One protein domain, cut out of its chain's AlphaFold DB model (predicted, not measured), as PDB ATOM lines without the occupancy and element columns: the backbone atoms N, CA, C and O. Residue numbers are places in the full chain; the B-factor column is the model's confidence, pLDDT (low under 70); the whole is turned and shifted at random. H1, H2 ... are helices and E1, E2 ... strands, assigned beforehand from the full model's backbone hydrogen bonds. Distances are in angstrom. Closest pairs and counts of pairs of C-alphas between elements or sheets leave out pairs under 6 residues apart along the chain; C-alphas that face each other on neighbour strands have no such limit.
ATOM      1  N   PHE A  41      74.403 109.671  81.478       64.56
ATOM      2  CA  PHE A  41      74.472 108.489  82.330       64.56
ATOM      3  C   PHE A  41      75.669 107.612  81.930       64.56
ATOM      4  O   PHE A  41      75.919 107.364  80.742       64.56
ATOM      5  N   MET A  42      76.403 107.121  82.928       62.16
ATOM      6  CA  MET A  42      77.495 106.172  82.836       62.16
ATOM      7  C   MET A  42      77.156 105.121  81.790       62.16
ATOM      8  O   MET A  42      76.068 104.539  81.767       62.16
ATOM      9  N   ARG A  43      78.130 104.884  80.912       69.06
ATOM     10  CA  ARG A  43      78.024 103.991  79.757       69.06
ATOM     11  C   ARG A  43      78.757 102.679  80.057       69.06
ATOM     12  O   ARG A  43      79.912 102.542  79.638       69.06
ATOM     13  N   PRO A  44      78.157 101.742  80.816       63.81
ATOM     14  CA  PRO A  44      78.762 100.444  81.070       63.81
ATOM     15  C   PRO A  44      78.905  99.634  79.779       63.81
ATOM     16  O   PRO A  44      78.186  99.832  78.797       63.81
ATOM     17  N   ASP A  45      79.834  98.683  79.796       73.44
ATOM     18  CA  ASP A  45      79.994  97.751  78.689       73.44
ATOM     19  C   ASP A  45      78.796  96.799  78.597       73.44
ATOM     20  O   ASP A  45      78.359  96.204  79.587       73.44
ATOM     21  N   PHE A  46      78.303  96.602  77.374       79.44
ATOM     22  CA  PHE A  46      77.186  95.708  77.099       79.44
ATOM     23  C   PHE A  46      77.502  94.255  77.481       79.44
ATOM     24  O   PHE A  46      78.455  93.645  76.991       79.44
ATOM     25  N   LYS A  47      76.623  93.652  78.283       80.44
ATOM     26  CA  LYS A  47      76.693  92.249  78.706       80.44
ATOM     27  C   LYS A  47      75.677  91.404  77.945       80.44
ATOM     28  O   LYS A  47      74.545  91.816  77.700       80.44
ATOM     29  N   LYS A  48      76.058  90.181  77.578       83.56
ATOM     30  CA  LYS A  48      75.170  89.271  76.845       83.56
ATOM     31  C   LYS A  48      74.130  88.636  77.776       83.56
ATOM     32  O   LYS A  48      74.485  87.945  78.728       83.56
ATOM     33  N   VAL A  49      72.849  88.801  77.454       77.38
ATOM     34  CA  VAL A  49      71.703  88.223  78.171       77.38
ATOM     35  C   VAL A  49      70.811  87.478  77.178       77.38
ATOM     36  O   VAL A  49      69.958  88.049  76.497       77.38
ATOM     37  N   GLY A  50      71.038  86.167  77.052       82.25
ATOM     38  CA  GLY A  50      70.386  85.352  76.025       82.25
ATOM     39  C   GLY A  50      70.748  85.830  74.613       82.25
ATOM     40  O   GLY A  50      71.912  85.776  74.214       82.25
ATOM     41  N   ASN A  51      69.741  86.298  73.866       89.38
ATOM     42  CA  ASN A  51      69.889  86.823  72.501       89.38
ATOM     43  C   ASN A  51      70.172  88.332  72.441       89.38
ATOM     44  O   ASN A  51      70.292  88.872  71.342       89.38
ATOM     45  N   PHE A  52      70.230  89.001  73.592       89.94
ATOM     46  CA  PHE A  52      70.353  90.449  73.701       89.94
ATOM     47  C   PHE A  52      71.702  90.844  74.285       89.94
ATOM     48  O   PHE A  52      72.353  90.060  74.980       89.94
ATOM     49  N   TRP A  53      72.087  92.083  74.020       89.25
ATOM     50  CA  TRP A  53      73.196  92.763  74.673       89.25
ATOM     51  C   TRP A  53      72.594  93.867  75.526       89.25
ATOM     52  O   TRP A  53      71.910  94.718  74.979       89.25
ATOM     53  N   VAL A  54      72.811  93.862  76.836       84.38
ATOM     54  CA  VAL A  54      72.205  94.822  77.769       84.38
ATOM     55  C   VAL A  54      73.307  95.674  78.387       84.38
ATOM     56  O   VAL A  54      74.299  95.109  78.841       84.38
ATOM     57  N   ASP A  55      73.164  97.000  78.373       77.69
ATOM     58  CA  ASP A  55      74.169  97.926  78.920       77.69
ATOM     59  C   ASP A  55      74.319  97.759  80.439       77.69
ATOM     60  O   ASP A  55      75.424  97.592  80.949       77.69
ATOM     61  N   ARG A  56      73.206  97.691  81.167       72.56
ATOM     62  CA  ARG A  56      73.179  97.519  82.619       72.56
ATOM     63  C   ARG A  56      72.172  96.462  83.034       72.56
ATOM     64  O   ARG A  56      71.099  96.307  82.458       72.56
ATOM     65  N   CYS A  57      72.514  95.737  84.086       62.50
ATOM     66  CA  CYS A  57      71.594  94.813  84.719       62.50
ATOM     67  C   CYS A  57      71.262  95.364  86.107       62.50
ATOM     68  O   CYS A  57      72.154  95.496  86.938       62.50
ATOM     69  N   TYR A  58      69.989  95.653  86.366       54.28
ATOM     70  CA  TYR A  58      69.517  96.023  87.700       54.28
ATOM     71  C   TYR A  58      69.438  94.791  88.610       54.28
ATOM     72  O   TYR A  58      68.405  94.148  88.738       54.28
ATOM     73  N   ALA A  59      70.533  94.415  89.255       44.34
ATOM     74  CA  ALA A  59      70.420  93.992  90.644       44.34
ATOM     75  C   ALA A  59      70.634  95.277  91.432       44.34
ATOM     76  O   ALA A  59      71.579  96.000  91.135       44.34
ATOM     77  N   ALA A  60      69.775  95.602  92.390       35.81
ATOM     78  CA  ALA A  60      70.190  96.542  93.420       35.81
ATOM     79  C   ALA A  60      71.319  95.858  94.216       35.81
ATOM     80  O   ALA A  60      71.064  95.218  95.233       35.81
ATOM     81  N   VAL A  77      64.555  92.296  93.425       42.31
ATOM     82  CA  VAL A  77      64.482  92.150  91.973       42.31
ATOM     83  C   VAL A  77      65.868  92.015  91.354       42.31
ATOM     84  O   VAL A  77      66.734  92.873  91.479       42.31
ATOM     85  N   LYS A  78      66.060  90.865  90.699       50.41
ATOM     86  CA  LYS A  78      67.277  90.456  89.996       50.41
ATOM     87  C   LYS A  78      67.055  90.613  88.498       50.41
ATOM     88  O   LYS A  78      66.847  89.620  87.798       50.41
ATOM     89  N   PHE A  79      67.139  91.833  87.982       52.34
ATOM     90  CA  PHE A  79      67.174  92.073  86.536       52.34
ATOM     91  C   PHE A  79      68.436  91.473  85.872       52.34
ATOM     92  O   PHE A  79      68.510  91.351  84.650       52.34
ATOM     93  N   CYS A  80      69.385  90.977  86.678       51.19
ATOM     94  CA  CYS A  80      70.534  90.161  86.275       51.19
ATOM     95  C   CYS A  80      70.250  88.656  86.098       51.19
ATOM     96  O   CYS A  80      71.161  87.924  85.711       51.19
ATOM     97  N   ASN A  81      69.046  88.137  86.390       60.22
ATOM     98  CA  ASN A  81      68.760  86.724  86.110       60.22
ATOM     99  C   ASN A  81      68.638  86.521  84.597       60.22
ATOM    100  O   ASN A  81      67.576  86.716  84.006       60.22
ATOM    101  N   THR A  82      69.729  86.080  83.976       60.62
ATOM    102  CA  THR A  82      69.865  86.022  82.519       60.62
ATOM    103  C   THR A  82      68.772  85.204  81.824       60.62
ATOM    104  O   THR A  82      68.377  85.540  80.706       60.62
ATOM    105  N   LYS A  83      68.219  84.176  82.484       65.50
ATOM    106  CA  LYS A  83      67.131  83.347  81.945       65.50
ATOM    107  C   LYS A  83      65.781  84.068  81.989       65.50
ATOM    108  O   LYS A  83      65.074  84.099  80.980       65.50
ATOM    109  N   SER A  84      65.417  84.641  83.136       68.81
ATOM    110  CA  SER A  84      64.141  85.354  83.303       68.81
ATOM    111  C   SER A  84      64.122  86.662  82.511       68.81
ATOM    112  O   SER A  84      63.178  86.904  81.759       68.81
ATOM    113  N   THR A  85      65.203  87.440  82.592       72.38
ATOM    114  CA  THR A  85      65.393  88.672  81.820       72.38
ATOM    115  C   THR A  85      65.397  88.383  80.323       72.38
ATOM    116  O   THR A  85      64.687  89.037  79.568       72.38
ATOM    117  N   GLY A  86      66.098  87.335  79.874       76.56
ATOM    118  CA  GLY A  86      66.083  86.930  78.468       76.56
ATOM    119  C   GLY A  86      64.681  86.573  77.960       76.56
ATOM    120  O   GLY A  86      64.321  86.942  76.841       76.56
ATOM    121  N   LYS A  87      63.852  85.891  78.762       82.00
ATOM    122  CA  LYS A  87      62.455  85.595  78.394       82.00
ATOM    123  C   LYS A  87      61.628  86.877  78.256       82.00
ATOM    124  O   LYS A  87      60.916  87.021  77.265       82.00
ATOM    125  N   LEU A  88      61.752  87.793  79.212       83.25
ATOM    126  CA  LEU A  88      61.066  89.085  79.202       83.25
ATOM    127  C   LEU A  88      61.471  89.936  77.990       83.25
ATOM    128  O   LEU A  88      60.602  90.432  77.276       83.25
ATOM    129  N   LEU A  89      62.768  90.023  77.686       87.81
ATOM    130  CA  LEU A  89      63.263  90.755  76.519       87.81
ATOM    131  C   LEU A  89      62.787  90.130  75.205       87.81
ATOM    132  O   LEU A  89      62.395  90.856  74.298       87.81
ATOM    133  N   ASN A  90      62.739  88.797  75.098       90.06
ATOM    134  CA  ASN A  90      62.171  88.135  73.916       90.06
ATOM    135  C   ASN A  90      60.676  88.459  73.739       90.06
ATOM    136  O   ASN A  90      60.238  88.714  72.618       90.06
ATOM    137  N   GLN A  91      59.898  88.476  74.827       89.44
ATOM    138  CA  GLN A  91      58.479  88.850  74.788       89.44
ATOM    139  C   GLN A  91      58.286  90.312  74.370       89.44
ATOM    140  O   GLN A  91      57.419  90.607  73.548       89.44
ATOM    141  N   ALA A  92      59.101  91.222  74.904       90.44
ATOM    142  CA  ALA A  92      59.086  92.629  74.529       90.44
ATOM    143  C   ALA A  92      59.485  92.827  73.058       90.44
ATOM    144  O   ALA A  92      58.772  93.476  72.302       90.44
ATOM    145  N   PHE A  93      60.577  92.197  72.625       94.56
ATOM    146  CA  PHE A  93      61.126  92.314  71.273       94.56
ATOM    147  C   PHE A  93      60.200  91.785  70.173       94.56
ATOM    148  O   PHE A  93      60.324  92.203  69.022       94.56
ATOM    149  N   ALA A  94      59.268  90.885  70.499       94.56
ATOM    150  CA  ALA A  94      58.252  90.416  69.558       94.56
ATOM    151  C   ALA A  94      57.259  91.521  69.145       94.56
ATOM    152  O   ALA A  94      56.602  91.395  68.113       94.56
ATOM    153  N   LYS A  95      57.161  92.614  69.915       91.44
ATOM    154  CA  LYS A  95      56.314  93.767  69.590       91.44
ATOM    155  C   LYS A  95      56.897  94.583  68.418       91.44
ATOM    156  O   LYS A  95      58.114  94.535  68.167       91.44
ATOM    157  N   PRO A  96      56.052  95.320  67.669       90.00
ATOM    158  CA  PRO A  96      56.537  96.311  66.713       90.00
ATOM    159  C   PRO A  96      57.331  97.407  67.437       90.00
ATOM    160  O   PRO A  96      57.146  97.611  68.639       90.00
ATOM    161  N   ALA A  97      58.214  98.094  66.708       89.06
ATOM    162  CA  ALA A  97      58.842  99.306  67.223       89.06
ATOM    163  C   ALA A  97      57.744 100.303  67.614       89.06
ATOM    164  O   ALA A  97      56.791 100.515  66.862       89.06
ATOM    165  N   ASN A  98      57.852 100.840  68.822       85.81
ATOM    166  CA  ASN A  98      56.892 101.771  69.407       85.81
ATOM    167  C   ASN A  98      57.583 103.003  69.994       85.81
ATOM    168  O   ASN A  98      56.900 103.864  70.519       85.81
ATOM    169  N   PHE A  99      58.907 103.096  69.911       85.44
ATOM    170  CA  PHE A  99      59.681 104.247  70.342       85.44
ATOM    171  C   PHE A  99      60.683 104.536  69.243       85.44
ATOM    172  O   PHE A  99      61.569 103.718  69.019       85.44
ATOM    173  N   ASN A 100      60.470 105.629  68.506       81.38
ATOM    174  CA  ASN A 100      61.041 105.854  67.176       81.38
ATOM    175  C   ASN A 100      60.865 104.647  66.213       81.38
ATOM    176  O   ASN A 100      60.098 103.715  66.470       81.38
ATOM    177  N   THR A 101      61.530 104.664  65.054       84.38
ATOM    178  CA  THR A 101      61.411 103.597  64.039       84.38
ATOM    179  C   THR A 101      62.211 102.331  64.362       84.38
ATOM    180  O   THR A 101      61.976 101.278  63.768       84.38
ATOM    181  N   ASN A 102      63.174 102.417  65.277       90.50
ATOM    182  CA  ASN A 102      64.220 101.417  65.489       90.50
ATOM    183  C   ASN A 102      64.101 100.690  66.830       90.50
ATOM    184  O   ASN A 102      64.656  99.593  66.962       90.50
ATOM    185  N   TYR A 103      63.396 101.260  67.810       92.19
ATOM    186  CA  TYR A 103      63.371 100.742  69.174       92.19
ATOM    187  C   TYR A 103      61.979 100.283  69.619       92.19
ATOM    188  O   TYR A 103      60.930 100.819  69.260       92.19
ATOM    189  N   VAL A 104      61.983  99.240  70.445       92.81
ATOM    190  CA  VAL A 104      60.852  98.898  71.306       92.81
ATOM    191  C   VAL A 104      61.134  99.492  72.675       92.81
ATOM    192  O   VAL A 104      62.083  99.067  73.333       92.81
ATOM    193  N   LEU A 105      60.303 100.429  73.120       91.62
ATOM    194  CA  LEU A 105      60.233 100.822  74.515       91.62
ATOM    195  C   LEU A 105      59.330  99.843  75.263       91.62
ATOM    196  O   LEU A 105      58.139  99.687  74.970       91.62
ATOM    197  N   TYR A 106      59.922  99.166  76.236       88.62
ATOM    198  CA  TYR A 106      59.240  98.234  77.111       88.62
ATOM    199  C   TYR A 106      59.349  98.704  78.553       88.62
ATOM    200  O   TYR A 106      60.427  99.042  79.029       88.62
ATOM    201  N   GLN A 107      58.223  98.684  79.250       86.75
ATOM    202  CA  GLN A 107      58.151  98.962  80.670       86.75
ATOM    203  C   GLN A 107      57.903  97.657  81.426       86.75
ATOM    204  O   GLN A 107      57.010  96.884  81.063       86.75
ATOM    205  N   HIS A 108      58.670  97.432  82.489       83.12
ATOM    206  CA  HIS A 108      58.453  96.339  83.424       83.12
ATOM    207  C   HIS A 108      58.135  96.881  84.812       83.12
ATOM    208  O   HIS A 108      58.933  97.616  85.384       83.12
ATOM    209  N   THR A 109      56.992  96.476  85.353       79.12
ATOM    210  CA  THR A 109      56.536  96.857  86.688       79.12
ATOM    211  C   THR A 109      56.462  95.612  87.565       79.12
ATOM    212  O   THR A 109      55.962  94.573  87.122       79.12
ATOM    213  N   TYR A 110      56.958  95.705  88.794       73.94
ATOM    214  CA  TYR A 110      57.000  94.596  89.740       73.94
ATOM    215  C   TYR A 110      56.734  95.066  91.179       73.94
ATOM    216  O   TYR A 110      57.063  96.197  91.540       73.94
ATOM    217  N   PRO A 111      56.143  94.211  92.030       73.12
ATOM    218  CA  PRO A 111      55.963  94.534  93.441       73.12
ATOM    219  C   PRO A 111      57.300  94.462  94.198       73.12
ATOM    220  O   PRO A 111      58.052  93.501  94.025       73.12
ATOM    221  N   ASN A 112      57.569  95.430  95.080       69.81
ATOM    222  CA  ASN A 112      58.677  95.403  96.038       69.81
ATOM    223  C   ASN A 112      58.180  95.818  97.433       69.81
ATOM    224  O   ASN A 112      57.836  96.975  97.656       69.81
ATOM    225  N   ALA A 113      58.140  94.876  98.377       72.06
ATOM    226  CA  ALA A 113      57.618  95.084  99.730       72.06
ATOM    227  C   ALA A 113      56.234  95.777  99.746       72.06
ATOM    228  O   ALA A 113      55.228  95.154  99.412       72.06
ATOM    229  N   ASN A 114      56.180  97.051 100.144       69.25
ATOM    230  CA  ASN A 114      54.976  97.879 100.256       69.25
ATOM    231  C   ASN A 114      54.784  98.867  99.088       69.25
ATOM    232  O   ASN A 114      53.891  99.715  99.142       69.25
ATOM    233  N   ARG A 115      55.610  98.770  98.045       71.00
ATOM    234  CA  ARG A 115      55.603  99.648  96.874       71.00
ATOM    235  C   ARG A 115      55.588  98.855  95.570       71.00
ATOM    236  O   ARG A 115      55.829  97.647  95.535       71.00
ATOM    237  N   THR A 116      55.292  99.554  94.488       75.12
ATOM    238  CA  THR A 116      55.427  99.046  93.124       75.12
ATOM    239  C   THR A 116      56.591  99.764  92.462       75.12
ATOM    240  O   THR A 116      56.642 100.988  92.505       75.12
ATOM    241  N   GLU A 117      57.523  99.014  91.878       77.56
ATOM    242  CA  GLU A 117      58.693  99.552  91.187       77.56
ATOM    243  C   GLU A 117      58.573  99.331  89.676       77.56
ATOM    244  O   GLU A 117      58.041  98.316  89.221       77.56
ATOM    245  N   THR A 118      59.057 100.289  88.892       80.75
ATOM    246  CA  THR A 118      59.006 100.265  87.428       80.75
ATOM    247  C   THR A 118      60.370 100.580  86.825       80.75
ATOM    248  O   THR A 118      61.025 101.521  87.263       80.75
ATOM    249  N   VAL A 119      60.763  99.806  85.807       81.69
ATOM    250  CA  VAL A 119      62.004  99.960  85.028       81.69
ATOM    251  C   VAL A 119      61.679  99.989  83.531       81.69
ATOM    252  O   VAL A 119      60.751  99.309  83.076       81.69
ATOM    253  N   TRP A 120      62.463 100.740  82.756       88.06
ATOM    254  CA  TRP A 120      62.254 100.952  81.320       88.06
ATOM    255  C   TRP A 120      63.428 100.462  80.468       88.06
ATOM    256  O   TRP A 120      64.594 100.643  80.813       88.06
ATOM    257  N   PHE A 121      63.099  99.868  79.322       88.88
ATOM    258  CA  PHE A 121      64.029  99.250  78.376       88.88
ATOM    259  C   PHE A 121      63.813  99.829  76.986       88.88
ATOM    260  O   PHE A 121      62.717  99.702  76.445       88.88
ATOM    261  N   ALA A 122      64.864 100.359  76.370       92.69
ATOM    262  CA  ALA A 122      64.906 100.608  74.936       92.69
ATOM    263  C   ALA A 122      65.618  99.447  74.239       92.69
ATOM    264  O   ALA A 122      66.814  99.237  74.427       92.69
ATOM    265  N   ILE A 123      64.886  98.682  73.430       93.62
ATOM    266  CA  ILE A 123      65.384  97.484  72.747       93.62
ATOM    267  C   ILE A 123      65.501  97.764  71.247       93.62
ATOM    268  O   ILE A 123      64.489  97.872  70.553       93.62
ATOM    269  N   HIS A 124      66.722  97.815  70.721       94.44
ATOM    270  CA  HIS A 124      66.963  98.054  69.299       94.44
ATOM    271  C   HIS A 124      66.568  96.826  68.450       94.44
ATOM    272  O   HIS A 124      67.084  95.722  68.651       94.44
ATOM    273  N   LYS A 125      65.706  97.009  67.434       93.12
ATOM    274  CA  LYS A 125      65.145  95.921  66.599       93.12
ATOM    275  C   LYS A 125      66.175  95.130  65.783       93.12
ATOM    276  O   LYS A 125      66.027  93.919  65.668       93.12
ATOM    277  N   SER A 126      67.197  95.765  65.206       92.88
ATOM    278  CA  SER A 126      68.229  95.061  64.427       92.88
ATOM    279  C   SER A 126      69.389  94.554  65.290       92.88
ATOM    280  O   SER A 126      69.715  93.369  65.243       92.88
ATOM    281  N   SER A 127      69.998  95.425  66.100       93.62
ATOM    282  CA  SER A 127      71.225  95.097  66.837       93.62
ATOM    283  C   SER A 127      70.987  94.255  68.094       93.62
ATOM    284  O   SER A 127      71.931  93.662  68.616       93.62
ATOM    285  N   LYS A 128      69.740  94.190  68.589       94.00
ATOM    286  CA  LYS A 128      69.366  93.553  69.866       94.00
ATOM    287  C   LYS A 128      70.133  94.115  71.071       94.00
ATOM    288  O   LYS A 128      70.199  93.460  72.115       94.00
ATOM    289  N   LYS A 129      70.711  95.312  70.928       93.06
ATOM    290  CA  LYS A 129      71.220  96.096  72.049       93.06
ATOM    291  C   LYS A 129      70.040  96.654  72.839       93.06
ATOM    292  O   LYS A 129      69.042  97.081  72.256       93.06
ATOM    293  N   VAL A 130      70.154  96.608  74.153       90.94
ATOM    294  CA  VAL A 130      69.151  97.046  75.114       90.94
ATOM    295  C   VAL A 130      69.805  98.078  76.008       90.94
ATOM    296  O   VAL A 130      70.745  97.732  76.723       90.94
ATOM    297  N   SER A 131      69.306  99.309  75.962       89.75
ATOM    298  CA  SER A 131      69.661 100.310  76.960       89.75
ATOM    299  C   SER A 131      68.574 100.380  78.022       89.75
ATOM    300  O   SER A 131      67.393 100.566  77.707       89.75
ATOM    301  N   VAL A 132      68.961 100.181  79.276       86.25
ATOM    302  CA  VAL A 132      68.056 100.311  80.420       86.25
ATOM    303  C   VAL A 132      68.168 101.725  80.969       86.25
ATOM    304  O   VAL A 132      69.274 102.204  81.214       86.25
ATOM    305  N   LEU A 133      67.029 102.388  81.158       83.88
ATOM    306  CA  LEU A 133      66.997 103.725  81.745       83.88
ATOM    307  C   LEU A 133      67.418 103.638  83.218       83.88
ATOM    308  O   LEU A 133      66.832 102.813  83.928       83.88
ATOM    309  N   PRO A 134      68.388 104.446  83.696       73.69
ATOM    310  CA  PRO A 134      68.928 104.273  85.035       73.69
ATOM    311  C   PRO A 134      68.073 104.740  86.215       73.69
ATOM    312  O   PRO A 134      68.582 105.075  87.287       73.69
ATOM    313  N   VAL A 135      66.757 104.729  86.040       72.81
ATOM    314  CA  VAL A 135      65.811 105.246  87.020       72.81
ATOM    315  C   VAL A 135      64.749 104.209  87.353       72.81
ATOM    316  O   VAL A 135      64.355 103.393  86.513       72.81
ATOM    317  N   ILE A 136      64.278 104.252  88.596       75.50
ATOM    318  CA  ILE A 136      63.235 103.372  89.117       75.50
ATOM    319  C   ILE A 136      62.068 104.239  89.581       75.50
ATOM    320  O   ILE A 136      62.201 105.023  90.518       75.50
ATOM    321  N   GLY A 137      60.907 104.075  88.949       75.44
ATOM    322  CA  GLY A 137      59.669 104.701  89.415       75.44
ATOM    323  C   GLY A 137      59.042 103.884  90.540       75.44
ATOM    324  O   GLY A 137      58.841 102.685  90.366       75.44
ATOM    325  N   GLN A 138      58.719 104.516  91.665       74.25
ATOM    326  CA  GLN A 138      58.147 103.897  92.857       74.25
ATOM    327  C   GLN A 138      56.804 104.533  93.215       74.25
ATOM    328  O   GLN A 138      56.698 105.754  93.314       74.25
ATOM    329  N   SER A 139      55.783 103.715  93.463       71.44
ATOM    330  CA  SER A 139      54.503 104.185  93.999       71.44
ATOM    331  C   SER A 139      54.095 103.398  95.241       71.44
ATOM    332  O   SER A 139      54.192 102.165  95.293       71.44
ATOM    333  N   ALA A 140      53.608 104.114  96.257       65.81
ATOM    334  CA  ALA A 140      52.866 103.500  97.349       65.81
ATOM    335  C   ALA A 140      51.475 103.123  96.823       65.81
ATOM    336  O   ALA A 140      50.813 103.940  96.190       65.81
ATOM    337  N   SER A 141      51.059 101.876  97.051       58.56
ATOM    338  CA  SER A 141      49.686 101.379  96.848       58.56
ATOM    339  C   SER A 141      49.018 101.529  95.461       58.56
ATOM    340  O   SER A 141      47.886 101.065  95.315       58.56
ATOM    341  N   SER A 142      49.669 102.064  94.417       56.53
ATOM    342  CA  SER A 142      49.074 102.144  93.070       56.53
ATOM    343  C   SER A 142      49.538 101.003  92.156       56.53
ATOM    344  O   SER A 142      50.702 100.920  91.781       56.53
ATOM    345  N   ALA A 143      48.603 100.156  91.717       53.00
ATOM    346  CA  ALA A 143      48.856  99.111  90.714       53.00
ATOM    347  C   ALA A 143      48.974  99.650  89.274       53.00
ATOM    348  O   ALA A 143      49.222  98.880  88.344       53.00
ATOM    349  N   ASN A 144      48.758 100.953  89.071       59.34
ATOM    350  CA  ASN A 144      48.774 101.539  87.741       59.34
ATOM    351  C   ASN A 144      50.210 101.890  87.328       59.34
ATOM    352  O   ASN A 144      50.887 102.605  88.068       59.34
ATOM    353  N   PRO A 145      50.672 101.407  86.162       65.75
ATOM    354  CA  PRO A 145      51.957 101.807  85.612       65.75
ATOM    355  C   PRO A 145      52.002 103.328  85.382       65.75
ATOM    356  O   PRO A 145      50.971 103.910  85.030       65.75
ATOM    357  N   PRO A 146      53.176 103.969  85.530       74.06
ATOM    358  CA  PRO A 146      53.340 105.376  85.184       74.06
ATOM    359  C   PRO A 146      52.938 105.634  83.732       74.06
ATOM    360  O   PRO A 146      53.164 104.800  82.850       74.06
ATOM    361  N   LYS A 147      52.324 106.794  83.487       78.81
ATOM    362  CA  LYS A 147      52.030 107.232  82.123       78.81
ATOM    363  C   LYS A 147      53.325 107.709  81.476       78.81
ATOM    364  O   LYS A 147      54.098 108.436  82.095       78.81
ATOM    365  N   LEU A 148      53.536 107.291  80.236       82.50
ATOM    366  CA  LEU A 148      54.684 107.682  79.431       82.50
ATOM    367  C   LEU A 148      54.196 108.559  78.282       82.50
ATOM    368  O   LEU A 148      53.191 108.215  77.657       82.50
ATOM    369  N   SER A 149      54.922 109.629  77.978       79.50
ATOM    370  CA  SER A 149      54.824 110.311  76.689       79.50
ATOM    371  C   SER A 149      56.144 110.149  75.943       79.50
ATOM    372  O   SER A 149      57.228 110.175  76.524       79.50
ATOM    373  N   TYR A 150      56.069 109.885  74.646       78.75
ATOM    374  CA  TYR A 150      57.241 109.807  73.785       78.75
ATOM    375  C   TYR A 150      56.837 110.187  72.368       78.75
ATOM    376  O   TYR A 150      55.796 109.764  71.865       78.75
ATOM    377  N   GLY A 151      57.662 110.991  71.702       63.34
ATOM    378  CA  GLY A 151      57.408 111.352  70.314       63.34
ATOM    379  C   GLY A 151      57.789 110.195  69.394       63.34
ATOM    380  O   GLY A 151      58.930 109.742  69.433       63.34
ATOM    381  N   LYS A 152      56.885 109.750  68.509       62.25
ATOM    382  CA  LYS A 152      57.176 108.710  67.493       62.25
ATOM    383  C   LYS A 152      58.340 109.074  66.554       62.25
ATOM    384  O   LYS A 152      58.928 108.179  65.960       62.25
ATOM    385  N   ASN A 153      58.692 110.359  66.466       68.56
ATOM    386  CA  ASN A 153      59.813 110.889  65.681       68.56
ATOM    387  C   ASN A 153      60.949 111.455  66.550       68.56
ATOM    388  O   ASN A 153      61.859 112.088  66.027       68.56
ATOM    389  N   SER A 154      60.892 111.257  67.866       73.06
ATOM    390  CA  SER A 154      61.900 111.746  68.804       73.06
ATOM    391  C   SER A 154      62.537 110.577  69.539       73.06
ATOM    392  O   SER A 154      61.918 109.529  69.715       73.06
ATOM    393  N   ASN A 155      63.739 110.793  70.058       85.25
ATOM    394  CA  ASN A 155      64.342 109.887  71.028       85.25
ATOM    395  C   ASN A 155      64.019 110.284  72.475       85.25
ATOM    396  O   ASN A 155      64.708 109.842  73.388       85.25
ATOM    397  N   ARG A 156      62.996 111.116  72.701       86.69
ATOM    398  CA  ARG A 156      62.620 111.614  74.025       86.69
ATOM    399  C   ARG A 156      61.528 110.745  74.642       86.69
ATOM    400  O   ARG A 156      60.487 110.515  74.027       86.69
ATOM    401  N   LEU A 157      61.760 110.303  75.869       86.31
ATOM    402  CA  LEU A 157      60.816 109.627  76.747       86.31
ATOM    403  C   LEU A 157      60.567 110.508  77.966       86.31
ATOM    404  O   LEU A 157      61.495 110.764  78.722       86.31
ATOM    405  N   CYS A 158      59.326 110.908  78.196       83.44
ATOM    406  CA  CYS A 158      58.911 111.589  79.411       83.44
ATOM    407  C   CYS A 158      58.034 110.671  80.265       83.44
ATOM    408  O   CYS A 158      57.151 109.965  79.770       83.44
ATOM    409  N   ILE A 159      58.295 110.675  81.566       82.62
ATOM    410  CA  ILE A 159      57.585 109.899  82.575       82.62
ATOM    411  C   ILE A 159      56.754 110.884  83.381       82.62
ATOM    412  O   ILE A 159      57.294 111.818  83.969       82.62
ATOM    413  N   ASN A 160      55.441 110.686  83.395       78.31
ATOM    414  CA  ASN A 160      54.537 111.531  84.159       78.31
ATOM    415  C   ASN A 160      54.637 111.186  85.653       78.31
ATOM    416  O   ASN A 160      54.420 110.035  86.046       78.31
ATOM    417  N   THR A 161      54.965 112.190  86.465       71.31
ATOM    418  CA  THR A 161      55.124 112.099  87.922       71.31
ATOM    419  C   THR A 161      53.892 112.594  88.685       71.31
ATOM    420  O   THR A 161      53.824 112.439  89.909       71.31
ATOM    421  N   ALA A 162      52.870 113.123  87.992       62.56
ATOM    422  CA  ALA A 162      51.604 113.499  88.613       62.56
ATOM    423  C   ALA A 162      51.007 112.272  89.316       62.56
ATOM    424  O   ALA A 162      50.897 111.206  88.713       62.56
ATOM    425  N   SER A 163      50.567 112.437  90.571       57.47
ATOM    426  CA  SER A 163      49.967 111.411  91.454       57.47
ATOM    427  C   SER A 163      50.909 110.514  92.279       57.47
ATOM    428  O   SER A 163      50.603 109.354  92.539       57.47
ATOM    429  N   GLY A 164      52.007 111.070  92.804       61.72
ATOM    430  CA  GLY A 164      52.762 110.422  93.890       61.72
ATOM    431  C   GLY A 164      53.701 109.303  93.433       61.72
ATOM    432  O   GLY A 164      54.121 108.482  94.251       61.72
ATOM    433  N   LEU A 165      54.037 109.278  92.140       73.56
ATOM    434  CA  LEU A 165      55.158 108.505  91.627       73.56
ATOM    435  C   LEU A 165      56.458 109.203  92.030       73.56
ATOM    436  O   LEU A 165      56.707 110.339  91.635       73.56
ATOM    437  N   GLN A 166      57.299 108.509  92.786       73.56
ATOM    438  CA  GLN A 166      58.652 108.951  93.100       73.56
ATOM    439  C   GLN A 166      59.614 108.308  92.108       73.56
ATOM    440  O   GLN A 166      59.623 107.087  91.972       73.56
ATOM    441  N   ILE A 167      60.412 109.101  91.399       72.56
ATOM    442  CA  ILE A 167      61.452 108.575  90.510       72.56
ATOM    443  C   ILE A 167      62.779 108.626  91.258       72.56
ATOM    444  O   ILE A 167      63.189 109.681  91.731       72.56
ATOM    445  N   TRP A 168      63.434 107.474  91.376       68.88
ATOM    446  CA  TRP A 168      64.766 107.368  91.949       68.88
ATOM    447  C   TRP A 168      65.795 107.165  90.846       68.88
ATOM    448  O   TRP A 168      65.720 106.178  90.110       68.88
ATOM    449  N   ASP A 169      66.759 108.078  90.761       65.12
ATOM    450  CA  ASP A 169      67.963 107.886  89.965       65.12
ATOM    451  C   ASP A 169      68.958 107.016  90.740       65.12
ATOM    452  O   ASP A 169      69.450 107.374  91.813       65.12
ATOM    453  N   SER A 170      69.213 105.833  90.200       57.88
ATOM    454  CA  SER A 170      70.083 104.843  90.835       57.88
ATOM    455  C   SER A 170      71.571 105.081  90.588       57.88
ATOM    456  O   SER A 170      72.397 104.446  91.241       57.88
ATOM    457  N   GLU A 171      71.922 105.951  89.644       56.97
ATOM    458  CA  GLU A 171      73.304 106.187  89.248       56.97
ATOM    459  C   GLU A 171      73.961 107.284  90.088       56.97
ATOM    460  O   GLU A 171      75.123 107.158  90.471       56.97
ATOM    461  N   PHE A 172      73.195 108.315  90.452       51.62
ATOM    462  CA  PHE A 172      73.697 109.450  91.234       51.62
ATOM    463  C   PHE A 172      73.453 109.342  92.750       51.62
ATOM    464  O   PHE A 172      73.987 110.144  93.515       51.62
ATOM    465  N   GLY A 173      72.718 108.325  93.217       42.84
ATOM    466  CA  GLY A 173      72.383 108.177  94.638       42.84
ATOM    467  C   GLY A 173      71.334 109.195  95.114       42.84
ATOM    468  O   GLY A 173      70.965 110.124  94.409       42.84
ATOM    469  N   PHE A 174      70.769 108.955  96.296       42.81
ATOM    470  CA  PHE A 174      69.527 109.557  96.806       42.81
ATOM    471  C   PHE A 174      69.376 111.090  96.651       42.81
ATOM    472  O   PHE A 174      70.279 111.857  96.966       42.81
ATOM    473  N   ASP A 175      68.145 111.490  96.314       40.53
ATOM    474  CA  ASP A 175      67.570 112.840  96.421       40.53
ATOM    475  C   ASP A 175      68.066 113.914  95.440       40.53
ATOM    476  O   ASP A 175      68.045 115.108  95.737       40.53
ATOM    477  N   VAL A 176      68.336 113.528  94.190       40.66
ATOM    478  CA  VAL A 176      68.022 114.434  93.074       40.66
ATOM    479  C   VAL A 176      66.498 114.436  92.905       40.66
ATOM    480  O   VAL A 176      65.954 113.991  91.899       40.66
ATOM    481  N   MET A 177      65.776 114.931  93.918       42.25
ATOM    482  CA  MET A 177      64.566 115.703  93.667       42.25
ATOM    483  C   MET A 177      65.006 116.781  92.689       42.25
ATOM    484  O   MET A 177      65.624 117.783  93.056       42.25
ATOM    485  N   SER A 178      64.801 116.459  91.422       41.50
ATOM    486  CA  SER A 178      65.239 117.153  90.240       41.50
ATOM    487  C   SER A 178      64.652 118.547  90.198       41.50
ATOM    488  O   SER A 178      63.708 118.807  89.459       41.50
ATOM    489  N   LYS A 179      65.213 119.478  90.966       38.84
ATOM    490  CA  LYS A 179      64.842 120.887  90.835       38.84
ATOM    491  C   LYS A 179      65.099 121.414  89.417       38.84
ATOM    492  O   LYS A 179      64.552 122.451  89.074       38.84
ATOM    493  N   GLU A 180      65.876 120.691  88.607       42.25
ATOM    494  CA  GLU A 180      66.217 121.055  87.229       42.25
ATOM    495  C   GLU A 180      65.578 120.157  86.145       42.25
ATOM    496  O   GLU A 180      65.550 120.573  84.993       42.25
ATOM    497  N   TYR A 181      65.008 118.984  86.481       47.66
ATOM    498  CA  TYR A 181      64.399 118.056  85.493       47.66
ATOM    499  C   TYR A 181      62.870 117.936  85.585       47.66
ATOM    500  O   TYR A 181      62.269 117.195  84.805       47.66
ATOM    501  N   ASP A 182      62.243 118.624  86.540       46.66
ATOM    502  CA  ASP A 182      60.790 118.636  86.717       46.66
ATOM    503  C   ASP A 182      60.196 119.786  85.890       46.66
ATOM    504  O   ASP A 182      60.109 120.932  86.335       46.66
ATOM    505  N   ILE A 183      59.822 119.488  84.646       48.34
ATOM    506  CA  ILE A 183      58.888 120.347  83.913       48.34
ATOM    507  C   ILE A 183      57.519 119.955  84.455       48.34
ATOM    508  O   ILE A 183      57.047 118.869  84.131       48.34
ATOM    509  N   GLU A 184      56.949 120.792  85.328       56.56
ATOM    510  CA  GLU A 184      55.696 120.579  86.074       56.56
ATOM    511  C   GLU A 184      55.008 119.217  85.811       56.56
ATOM    512  O   GLU A 184      54.173 119.072  84.912       56.56
ATOM    513  N   ASN A 185      55.322 118.222  86.652       65.56
ATOM    514  CA  ASN A 185      54.753 116.863  86.671       65.56
ATOM    515  C   ASN A 185      55.302 115.854  85.642       65.56
ATOM    516  O   ASN A 185      54.664 114.816  85.410       65.56
ATOM    517  N   HIS A 186      56.459 116.112  85.032       72.56
ATOM    518  CA  HIS A 186      57.119 115.170  84.127       72.56
ATOM    519  C   HIS A 186      58.641 115.192  84.277       72.56
ATOM    520  O   HIS A 186      59.249 116.242  84.460       72.56
ATOM    521  N   THR A 187      59.264 114.025  84.092       76.94
ATOM    522  CA  THR A 187      60.723 113.888  83.957       76.94
ATOM    523  C   THR A 187      61.056 113.267  82.607       76.94
ATOM    524  O   THR A 187      60.536 112.197  82.282       76.94
ATOM    525  N   CYS A 188      61.909 113.920  81.817       79.69
ATOM    526  CA  CYS A 188      62.237 113.504  80.452       79.69
ATOM    527  C   CYS A 188      63.675 112.996  80.312       79.69
ATOM    528  O   CYS A 188      64.593 113.498  80.952       79.69
ATOM    529  N   TYR A 189      63.854 112.023  79.422       84.00
ATOM    530  CA  TYR A 189      65.121 111.383  79.095       84.00
ATOM    531  C   TYR A 189      65.241 111.207  77.584       84.00
ATOM    532  O   TYR A 189      64.252 110.948  76.897       84.00
ATOM    533  N   TRP A 190      66.457 111.281  77.063       86.25
ATOM    534  CA  TRP A 190      66.771 111.115  75.653       86.25
ATOM    535  C   TRP A 190      67.570 109.838  75.438       86.25
ATOM    536  O   TRP A 190      68.563 109.588  76.116       86.25
ATOM    537  N   LEU A 191      67.145 109.025  74.477       88.25
ATOM    538  CA  LEU A 191      67.901 107.874  74.009       88.25
ATOM    539  C   LEU A 191      68.881 108.321  72.921       88.25
ATOM    540  O   LEU A 191      68.511 108.562  71.772       88.25
ATOM    541  N   LYS A 192      70.150 108.414  73.281       86.88
ATOM    542  CA  LYS A 192      71.241 108.744  72.367       86.88
ATOM    543  C   LYS A 192      71.927 107.464  71.898       86.88
ATOM    544  O   LYS A 192      71.735 106.388  72.465       86.88
ATOM    545  N   GLU A 193      72.715 107.557  70.832       86.00
ATOM    546  CA  GLU A 193      73.468 106.421  70.297       86.00
ATOM    547  C   GLU A 193      74.856 106.859  69.828       86.00
ATOM    548  O   GLU A 193      75.017 107.885  69.168       86.00
ATOM    549  N   ASP A 194      75.871 106.067  70.176       83.25
ATOM    550  CA  ASP A 194      77.251 106.268  69.746       83.25
ATOM    551  C   ASP A 194      77.907 104.951  69.280       83.25
ATOM    552  O   ASP A 194      77.258 103.926  69.063       83.25
ATOM    553  N   LYS A 195      79.238 104.960  69.131       81.19
ATOM    554  CA  LYS A 195      80.018 103.782  68.713       81.19
ATOM    555  C   LYS A 195      79.899 102.588  69.676       81.19
ATOM    556  O   LYS A 195      80.065 101.448  69.241       81.19
ATOM    557  N   LYS A 196      79.648 102.820  70.968       79.69
ATOM    558  CA  LYS A 196      79.453 101.780  71.989       79.69
ATOM    559  C   LYS A 196      78.015 101.260  71.967       79.69
ATOM    560  O   LYS A 196      77.801 100.052  72.110       79.69
ATOM    561  N   GLY A 197      77.044 102.109  71.651       84.62
ATOM    562  CA  GLY A 197      75.651 101.726  71.416       84.62
ATOM    563  C   GLY A 197      74.656 102.745  71.966       84.62
ATOM    564  O   GLY A 197      75.041 103.888  72.206       84.62
ATOM    565  N   PRO A 198      73.385 102.344  72.151       89.56
ATOM    566  CA  PRO A 198      72.391 103.206  72.770       89.56
ATOM    567  C   PRO A 198      72.700 103.465  74.242       89.56
ATOM    568  O   PRO A 198      73.133 102.552  74.947       89.56
ATOM    569  N   TYR A 199      72.412 104.677  74.697       85.12
ATOM    570  CA  TYR A 199      72.472 105.083  76.096       85.12
ATOM    571  C   TYR A 199      71.413 106.150  76.375       85.12
ATOM    572  O   TYR A 199      70.985 106.872  75.472       85.12
ATOM    573  N   TRP A 200      70.971 106.241  77.623       85.12
ATOM    574  CA  TRP A 200      70.050 107.286  78.054       85.12
ATOM    575  C   TRP A 200      70.811 108.529  78.519       85.12
ATOM    576  O   TRP A 200      71.943 108.436  78.985       85.12
ATOM    577  N   SER A 201      70.158 109.679  78.431       77.62
ATOM    578  CA  SER A 201      70.639 110.966  78.923       77.62
ATOM    579  C   SER A 201      69.470 111.737  79.525       77.62
ATOM    580  O   SER A 201      68.340 111.596  79.058       77.62
ATOM    581  N   ALA A 202      69.720 112.559  80.541       72.44
ATOM    582  CA  ALA A 202      68.748 113.545  81.016       72.44
ATOM    583  C   ALA A 202      68.744 114.827  80.152       72.44
ATOM    584  O   ALA A 202      67.984 115.752  80.422       72.44
TER     585      ALA A 202
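AT A GLANCE: This is residues 41 to 60 and 77 to 202 of the 204 residues of an uncharacterized protein of Moraxella canis (UniProt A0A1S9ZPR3). Two sheets lie partly face to face as a sandwich, a strongly twisted larger one built around the long hairpin E3 and E4, and a smaller one of E7, E8, E10 and E11; the single helix H1 packs across one part of the larger sheet, near E1, E2, E3 and E4, away from the smaller sheet. The 146 printed residues hold one named helix and eleven named strands, in the order E1 E2 H1 E3 to E11. The larger sheet, E1 to E6 with E9, is branched and mixed; the smaller, in the order E7 E8 E10 E11, is antiparallel. The class is mostly strand, with 72 residues, under half, in named elements. The whole is compact, with a radius of gyration of the C-alphas of 14.5 A, and rounded, spanning 36 by 33 by 27 A.

IN THESE COORDINATES: E1 is residues 47 to 49, beginning at C-alpha 47 (76.693, 92.249, 78.706), and E2 is 52 to 54. H1, residues 82 to 93, measures 15.6 A. E3, residues 103 to 112, measures 27.8 A and begins at C-alpha 103 (63.371, 100.742, 69.174); E4, 115 to 124, measures 29.9 A. E5 is 129 to 132, E6 135 to 140, E7 148 to 150, E8 156 to 160 and E9 166 to 169. E10, 186 to 193, measures 23.1 A, and E11, 198 to 201, ends at C-alpha 201 (70.639, 110.966, 78.923).

HOW THE PARTS SIT: E3, E4 and E5 form a meander, each strand the antiparallel neighbour of the one before. E3 lies on one side of E4, with N 108 and O 119 at 2.9 A; E5 and E6 lie on the other side, with N 122 and O 131 at 2.9 A and N 118 and O 137 at 2.8 A. E5 runs on into E6 at 46 degrees. E2 is parallel to E5, with N 130 and O 53 at 2.7 A, and forms a hairpin with E1. E9 is antiparallel to E6, with N 136 and O 168 at 2.8 A. H1 is on this sheet at a height of 7.0 A, only just over E4, with 3 of its C-alphas falling on it, and runs across the strands at 67 degrees on the local plane; every O i to N i+4 pair in it is within hydrogen-bond range. In the sandwich, two sheets face to face, the facing parts are 9.5 A centre to centre; the closest C-alphas of E5 and E11 are those of Ser 131 and Tyr 199, 5.6 A. E8 pairs with E10 through N 157 and O 189, 2.8 A.

THE WHOLE: Residues 61 to 76 are not printed, and C-alphas 60 and 77 are 7.3 A apart. The link E9 to E10 is long. Mean pLDDT of the printed part is 74.1; 48 residues are under 70, among them 77 to 84 and 168 to 185.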